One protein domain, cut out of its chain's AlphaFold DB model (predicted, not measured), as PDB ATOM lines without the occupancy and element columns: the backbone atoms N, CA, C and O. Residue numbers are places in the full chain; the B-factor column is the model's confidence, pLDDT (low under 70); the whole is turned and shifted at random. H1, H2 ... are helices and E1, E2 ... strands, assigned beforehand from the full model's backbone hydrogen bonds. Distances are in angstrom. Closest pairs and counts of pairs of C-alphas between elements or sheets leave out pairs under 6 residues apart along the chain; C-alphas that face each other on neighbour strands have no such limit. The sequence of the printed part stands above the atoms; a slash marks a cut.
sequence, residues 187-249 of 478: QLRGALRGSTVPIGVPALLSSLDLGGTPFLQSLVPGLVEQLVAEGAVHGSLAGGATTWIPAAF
ATOM      1  N   GLN A 187     -49.058  15.027  -1.603       95.06
ATOM      2  CA  GLN A 187     -47.659  15.105  -2.041       95.06
ATOM      3  C   GLN A 187     -47.148  16.550  -2.026       95.06
ATOM      4  O   GLN A 187     -46.141  16.842  -1.378       95.06
ATOM      5  N   LEU A 188     -47.890  17.470  -2.654       95.44
ATOM      6  CA  LEU A 188     -47.571  18.899  -2.671       95.44
ATOM      7  C   LEU A 188     -47.497  19.461  -1.253       95.44
ATOM      8  O   LEU A 188     -46.522  20.114  -0.900       95.44
ATOM      9  N   ARG A 189     -48.473  19.161  -0.392       96.12
ATOM     10  CA  ARG A 189     -48.475  19.615   1.004       96.12
ATOM     11  C   ARG A 189     -47.221  19.168   1.752       96.12
ATOM     12  O   ARG A 189     -46.660  19.968   2.495       96.12
ATOM     13  N   GLY A 190     -46.786  17.919   1.576       95.25
ATOM     14  CA  GLY A 190     -45.547  17.419   2.175       95.25
ATOM     15  C   GLY A 190     -44.320  18.183   1.674       95.25
ATOM     16  O   GLY A 190     -43.543  18.704   2.473       95.25
ATOM     17  N   ALA A 191     -44.199  18.324   0.355       94.94
ATOM     18  CA  ALA A 191     -43.055  18.963  -0.285       94.94
ATOM     19  C   ALA A 191     -42.954  20.470   0.036       94.94
ATOM     20  O   ALA A 191     -41.887  20.976   0.388       94.94
ATOM     21  N   LEU A 192     -44.082  21.186   0.006       95.75
ATOM     22  CA  LEU A 192     -44.154  22.622   0.292       95.75
ATOM     23  C   LEU A 192     -43.900  22.936   1.769       95.75
ATOM     24  O   LEU A 192     -43.249  23.934   2.065       95.75
ATOM     25  N   ARG A 193     -44.371  22.085   2.696       94.62
ATOM     26  CA  ARG A 193     -44.065  22.215   4.134       94.62
ATOM     27  C   ARG A 193     -42.597  21.936   4.446       94.62
ATOM     28  O   ARG A 193     -42.057  22.550   5.356       94.62
ATOM     29  N   GLY A 194     -41.970  21.018   3.711       92.75
ATOM     30  CA  GLY A 194     -40.544  20.714   3.852       92.75
ATOM     31  C   GLY A 194     -39.621  21.784   3.263       92.75
ATOM     32  O   GLY A 194     -38.429  21.797   3.558       92.75
ATOM     33  N   SER A 195     -40.153  22.693   2.446       93.06
ATOM     34  CA  SER A 195     -39.372  23.752   1.811       93.06
ATOM     35  C   SER A 195     -39.129  24.905   2.789       93.06
ATOM     36  O   SER A 195     -40.070  25.551   3.242       93.06
ATOM     37  N   THR A 196     -37.864  25.195   3.097       92.69
ATOM     38  CA  THR A 196     -37.450  26.308   3.981       92.69
ATOM     39  C   THR A 196     -36.862  27.500   3.226       92.69
ATOM     40  O   THR A 196     -36.591  28.541   3.820       92.69
ATOM     41  N   VAL A 197     -36.681  27.363   1.914       92.81
ATOM     42  CA  VAL A 197     -36.088  28.352   1.004       92.81
ATOM     43  C   VAL A 197     -36.954  28.405  -0.264       92.81
ATOM     44  O   VAL A 197     -37.609  27.400  -0.566       92.81
ATOM     45  N   PRO A 198     -37.011  29.536  -1.000       94.00
ATOM     46  CA  PRO A 198     -37.749  29.602  -2.252       94.00
ATOM     47  C   PRO A 198     -37.329  28.502  -3.227       94.00
ATOM     48  O   PRO A 198     -36.139  28.276  -3.444       94.00
ATOM     49  N   ILE A 199     -38.315  27.824  -3.812       94.75
ATOM     50  CA  ILE A 199     -38.100  26.689  -4.710       94.75
ATOM     51  C   ILE A 199     -38.930  26.848  -5.980       94.75
ATOM     52  O   ILE A 199     -40.095  27.242  -5.937       94.75
ATOM     53  N   GLY A 200     -38.328  26.540  -7.128       93.44
ATOM     54  CA  GLY A 200     -39.045  26.506  -8.397       93.44
ATOM     55  C   GLY A 200     -40.072  25.376  -8.398       93.44
ATOM     56  O   GLY A 200     -39.716  24.221  -8.173       93.44
ATOM     57  N   VAL A 201     -41.331  25.692  -8.695       92.44
ATOM     58  CA  VAL A 201     -42.421  24.715  -8.820       92.44
ATOM     59  C   VAL A 201     -42.071  23.620  -9.837       92.44
ATOM     60  O   VAL A 201     -42.225  22.456  -9.484       92.44
ATOM     61  N   PRO A 202     -41.505  23.902 -11.031       90.12
ATOM     62  CA  PRO A 202     -41.105  22.837 -11.955       90.12
ATOM     63  C   PRO A 202     -40.054  21.885 -11.368       90.12
ATOM     64  O   PRO A 202     -40.170  20.674 -11.522       90.12
ATOM     65  N   ALA A 203     -39.060  22.414 -10.646       90.31
ATOM     66  CA  ALA A 203     -38.034  21.597  -9.998       90.31
ATOM     67  C   ALA A 203     -38.622  20.728  -8.873       90.31
ATOM     68  O   ALA A 203     -38.252  19.564  -8.737       90.31
ATOM     69  N   LEU A 204     -39.576  21.278  -8.112       91.69
ATOM     70  CA  LEU A 204     -40.336  20.550  -7.099       91.69
ATOM     71  C   LEU A 204     -41.183  19.429  -7.716       91.69
ATOM     72  O   LEU A 204     -41.264  18.341  -7.164       91.69
ATOM     73  N   LEU A 205     -41.817  19.668  -8.864       91.44
ATOM     74  CA  LEU A 205     -42.609  18.641  -9.544       91.44
ATOM     75  C   LEU A 205     -41.730  17.534 -10.120       91.44
ATOM     76  O   LEU A 205     -42.111  16.368 -10.049       91.44
ATOM     77  N   SER A 206     -40.547  17.872 -10.635       89.94
ATOM     78  CA  SER A 206     -39.567  16.878 -11.075       89.94
ATOM     79  C   SER A 206     -39.089  15.987  -9.929       89.94
ATOM     80  O   SER A 206     -38.916  14.795 -10.146       89.94
ATOM     81  N   SER A 207     -38.917  16.514  -8.710       89.62
ATOM     82  CA  SER A 207     -38.519  15.692  -7.554       89.62
ATOM     83  C   SER A 207     -39.645  14.821  -6.986       89.62
ATOM     84  O   SER A 207     -39.373  13.908  -6.212       89.62
ATOM     85  N   LEU A 208     -40.895  15.096  -7.363       88.44
ATOM     86  CA  LEU A 208     -42.073  14.304  -7.002       88.44
ATOM     87  C   LEU A 208     -42.489  13.317  -8.104       88.44
ATOM     88  O   LEU A 208     -43.560  12.722  -7.996       88.44
ATOM     89  N   ASP A 209     -41.697  13.190  -9.175       86.25
ATOM     90  CA  ASP A 209     -42.026  12.426 -10.387       86.25
ATOM     91  C   ASP A 209     -43.337  12.879 -11.071       86.25
ATOM     92  O   ASP A 209     -43.956  12.148 -11.841       86.25
ATOM     93  N   LEU A 210     -43.760  14.126 -10.827       82.94
ATOM     94  CA  LEU A 210     -44.963  14.744 -11.405       82.94
ATOM     95  C   LEU A 210     -44.657  15.590 -12.653       82.94
ATOM     96  O   LEU A 210     -45.569  16.083 -13.316       82.94
ATOM     97  N   GLY A 211     -43.376  15.770 -12.988       75.31
ATOM     98  CA  GLY A 211     -42.932  16.582 -14.124       75.31
ATOM     99  C   GLY A 211     -43.226  15.975 -15.504       75.31
ATOM    100  O   GLY A 211     -43.221  16.703 -16.489       75.31
ATOM    101  N   GLY A 212     -43.511  14.674 -15.606       78.19
ATOM    102  CA  GLY A 212     -43.688  13.989 -16.895       78.19
ATOM    103  C   GLY A 212     -45.017  14.261 -17.609       78.19
ATOM    104  O   GLY A 212     -45.121  14.026 -18.810       78.19
ATOM    105  N   THR A 213     -46.032  14.769 -16.902       82.31
ATOM    106  CA  THR A 213     -47.378  14.966 -17.461       82.31
ATOM    107  C   THR A 213     -47.746  16.454 -17.473       82.31
ATOM    108  O   THR A 213     -48.045  17.006 -16.412       82.31
ATOM    109  N   PRO A 214     -47.796  17.120 -18.646       86.62
ATOM    110  CA  PRO A 214     -48.092  18.555 -18.749       86.62
ATOM    111  C   PRO A 214     -49.408  18.969 -18.079       86.62
ATOM    112  O   PRO A 214     -49.485  20.022 -17.451       86.62
ATOM    113  N   PHE A 215     -50.424  18.109 -18.152       89.50
ATOM    114  CA  PHE A 215     -51.707  18.325 -17.488       89.50
ATOM    115  C   PHE A 215     -51.583  18.414 -15.958       89.50
ATOM    116  O   PHE A 215     -52.165  19.296 -15.331       89.50
ATOM    117  N   LEU A 216     -50.773  17.552 -15.334       88.06
ATOM    118  CA  LEU A 216     -50.552  17.624 -13.887       88.06
ATOM    119  C   LEU A 216     -49.869  18.938 -13.503       88.06
ATOM    120  O   LEU A 216     -50.248  19.553 -12.509       88.06
ATOM    121  N   GLN A 217     -48.923  19.409 -14.320       88.12
ATOM    122  CA  GLN A 217     -48.264  20.693 -14.094       88.12
ATOM    123  C   GLN A 217     -49.250  21.868 -14.157       88.12
ATOM    124  O   GLN A 217     -49.142  22.785 -13.345       88.12
ATOM    125  N   SER A 218     -50.234  21.837 -15.065       89.88
ATOM    126  CA  SER A 218     -51.227  22.913 -15.176       89.88
ATOM    127  C   SER A 218     -52.197  22.967 -13.994       89.88
ATOM    128  O   SER A 218     -52.688  24.043 -13.665       89.88
ATOM    129  N   LEU A 219     -52.453  21.838 -13.325       91.56
ATOM    130  CA  LEU A 219     -53.312  21.793 -12.134       91.56
ATOM    131  C   LEU A 219     -52.622  22.331 -10.873       91.56
ATOM    132  O   LEU A 219     -53.285  22.830  -9.962       91.56
ATOM    133  N   VAL A 220     -51.294  22.211 -10.790       92.62
ATOM    134  CA  VAL A 220     -50.530  22.472  -9.559       92.62
ATOM    135  C   VAL A 220     -50.755  23.878  -8.991       92.62
ATOM    136  O   VAL A 220     -51.063  23.943  -7.803       92.62
ATOM    137  N   PRO A 221     -50.680  24.983  -9.761       93.50
ATOM    138  CA  PRO A 221     -50.915  26.326  -9.224       93.50
ATOM    139  C   PRO A 221     -52.238  26.452  -8.460       93.50
ATOM    140  O   PRO A 221     -52.239  26.852  -7.297       93.50
ATOM    141  N   GLY A 222     -53.344  26.002  -9.063       94.06
ATOM    142  CA  GLY A 222     -54.664  26.044  -8.432       94.06
ATOM    143  C   GLY A 222     -54.766  25.141  -7.200       94.06
ATOM    144  O   GLY A 222     -55.392  25.510  -6.207       94.06
ATOM    145  N   LEU A 223     -54.109  23.974  -7.205       95.19
ATOM    146  CA  LEU A 223     -54.062  23.097  -6.028       95.19
ATOM    147  C   LEU A 223     -53.249  23.704  -4.880       95.19
ATOM    148  O   LEU A 223     -53.633  23.544  -3.721       95.19
ATOM    149  N   VAL A 224     -52.150  24.397  -5.179       96.25
ATOM    150  CA  VAL A 224     -51.343  25.099  -4.172       96.25
ATOM    151  C   VAL A 224     -52.129  26.258  -3.570       96.25
ATOM    152  O   VAL A 224     -52.165  26.382  -2.350       96.25
ATOM    153  N   GLU A 225     -52.815  27.055  -4.387       95.44
ATOM    154  CA  GLU A 225     -53.691  28.131  -3.904       95.44
ATOM    155  C   GLU A 225     -54.800  27.600  -2.992       95.44
ATOM    156  O   GLU A 225     -55.047  28.165  -1.927       95.44
ATOM    157  N   GLN A 226     -55.411  26.463  -3.341       96.38
ATOM    158  CA  GLN A 226     -56.381  25.794  -2.470       96.38
ATOM    159  C   GLN A 226     -55.753  25.342  -1.148       96.38
ATOM    160  O   GLN A 226     -56.332  25.582  -0.096       96.38
ATOM    161  N   LEU A 227     -54.560  24.735  -1.169       97.38
ATOM    162  CA  LEU A 227     -53.863  24.334   0.060       97.38
ATOM    163  C   LEU A 227     -53.517  25.537   0.952       97.38
ATOM    164  O   LEU A 227     -53.518  25.402   2.177       97.38
ATOM    165  N   VAL A 228     -53.210  26.697   0.364       96.69
ATOM    166  CA  VAL A 228     -52.989  27.950   1.104       96.69
ATOM    167  C   VAL A 228     -54.300  28.443   1.715       96.69
ATOM    168  O   VAL A 228     -54.339  28.733   2.909       96.69
ATOM    169  N   ALA A 229     -55.385  28.485   0.937       96.75
ATOM    170  CA  ALA A 229     -56.704  28.914   1.407       96.75
ATOM    171  C   ALA A 229     -57.268  27.999   2.512       96.75
ATOM    172  O   ALA A 229     -57.901  28.473   3.450       96.75
ATOM    173  N   GLU A 230     -56.991  26.697   2.435       96.00
ATOM    174  CA  GLU A 230     -57.331  25.694   3.453       96.00
ATOM    175  C   GLU A 230     -56.456  25.800   4.723       96.00
ATOM    176  O   GLU A 230     -56.696  25.085   5.695       96.00
ATOM    177  N   GLY A 231     -55.406  26.633   4.728       95.44
ATOM    178  CA  GLY A 231     -54.421  26.707   5.817       95.44
ATOM    179  C   GLY A 231     -53.528  25.464   5.926       95.44
ATOM    180  O   GLY A 231     -52.825  25.259   6.918       95.44
ATOM    181  N   ALA A 232     -53.539  24.596   4.912       95.94
ATOM    182  CA  ALA A 232     -52.745  23.378   4.889       95.94
ATOM    183  C   ALA A 232     -51.258  23.664   4.635       95.94
ATOM    184  O   ALA A 232     -50.408  22.899   5.097       95.94
ATOM    185  N   VAL A 233     -50.918  24.745   3.937       96.75
ATOM    186  CA  VAL A 233     -49.538  25.213   3.736       96.75
ATOM    187  C   VAL A 233     -49.460  26.721   3.954       96.75
ATOM    188  O   VAL A 233     -50.433  27.433   3.735       96.75
ATOM    189  N   HIS A 234     -48.290  27.204   4.374       95.12
ATOM    190  CA  HIS A 234     -48.062  28.621   4.645       95.12
ATOM    191  C   HIS A 234     -46.961  29.142   3.723       95.12
ATOM    192  O   HIS A 234     -45.808  28.713   3.809       95.12
ATOM    193  N   GLY A 235     -47.316  30.069   2.846       93.81
ATOM    194  CA  GLY A 235     -46.424  30.647   1.850       93.81
ATOM    195  C   GLY A 235     -47.219  31.209   0.682       93.81
ATOM    196  O   GLY A 235     -48.449  31.271   0.734       93.81
ATOM    197  N   SER A 236     -46.518  31.623  -0.363       94.06
ATOM    198  CA  SER A 236     -47.134  32.179  -1.562       94.06
ATOM    199  C   SER A 236     -46.410  31.749  -2.829       94.06
ATOM    200  O   SER A 236     -45.222  31.420  -2.827       94.06
ATOM    201  N   LEU A 237     -47.152  31.751  -3.933       94.25
ATOM    202  CA  LEU A 237     -46.603  31.586  -5.268       94.25
ATOM    203  C   LEU A 237     -46.163  32.945  -5.830       94.25
ATOM    204  O   LEU A 237     -46.863  33.945  -5.692       94.25
ATOM    205  N   ALA A 238     -45.008  32.972  -6.488       90.69
ATOM    206  CA  ALA A 238     -44.419  34.143  -7.126       90.69
ATOM    207  C   ALA A 238     -43.955  33.825  -8.558       90.69
ATOM    208  O   ALA A 238     -43.911  32.665  -8.976       90.69
ATOM    209  N   GLY A 239     -43.628  34.871  -9.326       86.38
ATOM    210  CA  GLY A 239     -43.098  34.731 -10.688       86.38
ATOM    211  C   GLY A 239     -44.071  34.058 -11.661       86.38
ATOM    212  O   GLY A 239     -43.654  33.211 -12.444       86.38
ATOM    213  N   GLY A 240     -45.370  34.368 -11.573       87.31
ATOM    214  CA  GLY A 240     -46.396  33.726 -12.406       87.31
ATOM    215  C   GLY A 240     -46.636  32.258 -12.037       87.31
ATOM    216  O   GLY A 240     -46.715  31.414 -12.920       87.31
ATOM    217  N   ALA A 241     -46.703  31.955 -10.735       89.06
ATOM    218  CA  ALA A 241     -46.878  30.603 -10.189       89.06
ATOM    219  C   ALA A 241     -45.737  29.608 -10.472       89.06
ATOM    220  O   ALA A 241     -45.914  28.397 -10.363       89.06
ATOM    221  N   THR A 242     -44.539  30.114 -10.773       91.31
ATOM    222  CA  THR A 242     -43.363  29.280 -11.066       91.31
ATOM    223  C   THR A 242     -42.448  29.075  -9.866       91.31
ATOM    224  O   THR A 242     -41.613  28.176  -9.893       91.31
ATOM    225  N   THR A 243     -42.582  29.880  -8.809       94.88
ATOM    226  CA  THR A 243     -41.736  29.805  -7.610       94.88
ATOM    227  C   THR A 243     -42.599  29.791  -6.356       94.88
ATOM    228  O   THR A 243     -43.446  30.662  -6.180       94.88
ATOM    229  N   TRP A 244     -42.373  28.825  -5.471       95.31
ATOM    230  CA  TRP A 244     -42.961  28.784  -4.136       95.31
ATOM    231  C   TRP A 244     -42.058  29.510  -3.142       95.31
ATOM    232  O   TRP A 244     -40.866  29.216  -3.060       95.31
ATOM    233  N   ILE A 245     -42.631  30.432  -2.368       94.19
ATOM    234  CA  ILE A 245     -41.964  31.164  -1.290       94.19
ATOM    235  C   ILE A 245     -42.587  30.721   0.044       94.19
ATOM    236  O   ILE A 245     -43.707  31.129   0.364       94.19
ATOM    237  N   PRO A 246     -41.885  29.899   0.846       95.62
ATOM    238  CA  PRO A 246     -42.383  29.465   2.149       95.62
ATOM    239  C   PRO A 246     -42.536  30.636   3.130       95.62
ATOM    240  O   PRO A 246     -41.646  31.480   3.243       95.62
ATOM    241  N   ALA A 247     -43.601  30.651   3.935       93.06
ATOM    242  CA  ALA A 247     -43.772  31.674   4.975       93.06
ATOM    243  C   ALA A 247     -42.650  31.626   6.030       93.06
ATOM    244  O   ALA A 247     -42.232  32.665   6.534       93.06
ATOM    245  N   ALA A 248     -42.110  30.433   6.314       92.81
ATOM    246  CA  ALA A 248     -40.968  30.258   7.213       92.81
ATOM    247  C   ALA A 248     -39.706  30.983   6.710       92.81
ATOM    248  O   ALA A 248     -38.973  31.569   7.508       92.81
ATOM    249  N   PHE A 249     -39.485  31.005   5.390       91.88
ATOM    250  CA  PHE A 249     -38.390  31.764   4.791       91.88
ATOM    251  C   PHE A 249     -38.577  33.263   5.037       91.88
ATOM    252  O   PHE A 249     -37.672  33.920   5.543       91.88
TER     253      PHE A 249
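What this domain is: This is residues 187 to 249 of the 478 residues of the protein "E3 UFM1-protein ligase 1-like protein" of Auxenochlorella protothecoides (UniProt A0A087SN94). What is the shape? Three steeply set helices are near each other without clearly touching, and the small antiparallel hairpin E1-E2 closes one side, E1 near H3, E2 near H1 and H2. What builds it? The printed part has 63 residues, mixed in class, with H1, H2, H3, E1, E2 in order; it is compact, radius of gyration of the C-alphas 10.5 A, spanning 29 by 22 by 21 A.

How they stand to each other: How do the helices stand? H1, residues 187 to 194, and H2, residues 201 to 207, are about perpendicular at 77 degrees; their closest C-alphas, Ala 191 and Leu 204, are 7.5 A apart. The closest C-alphas of H1 and H3, residues 214 to 229, are Arg 189 and Leu 227, 7.2 A. How do strands pair? In hairpin E1, residues 235 to 238, and E2, residues 243 to 246, N 236 and O 245 are within hydrogen-bond range, 2.9 A. Are helix backbones complete? Every O i to N i+4 pair is within hydrogen-bond range in H1 and H2, 10 of 12 in H3.

Where its parts are: Where does H1 begin? C-alpha 187 is at (-47.659, 15.105, -2.041). Where does E2 end? C-alpha 246 is at (-42.383, 29.465, 2.149). How long is H3? It measures 24.2 A.

The domain as a whole: Any cut? The printed part has no cut. Is confidence low? No printed residue is under 70.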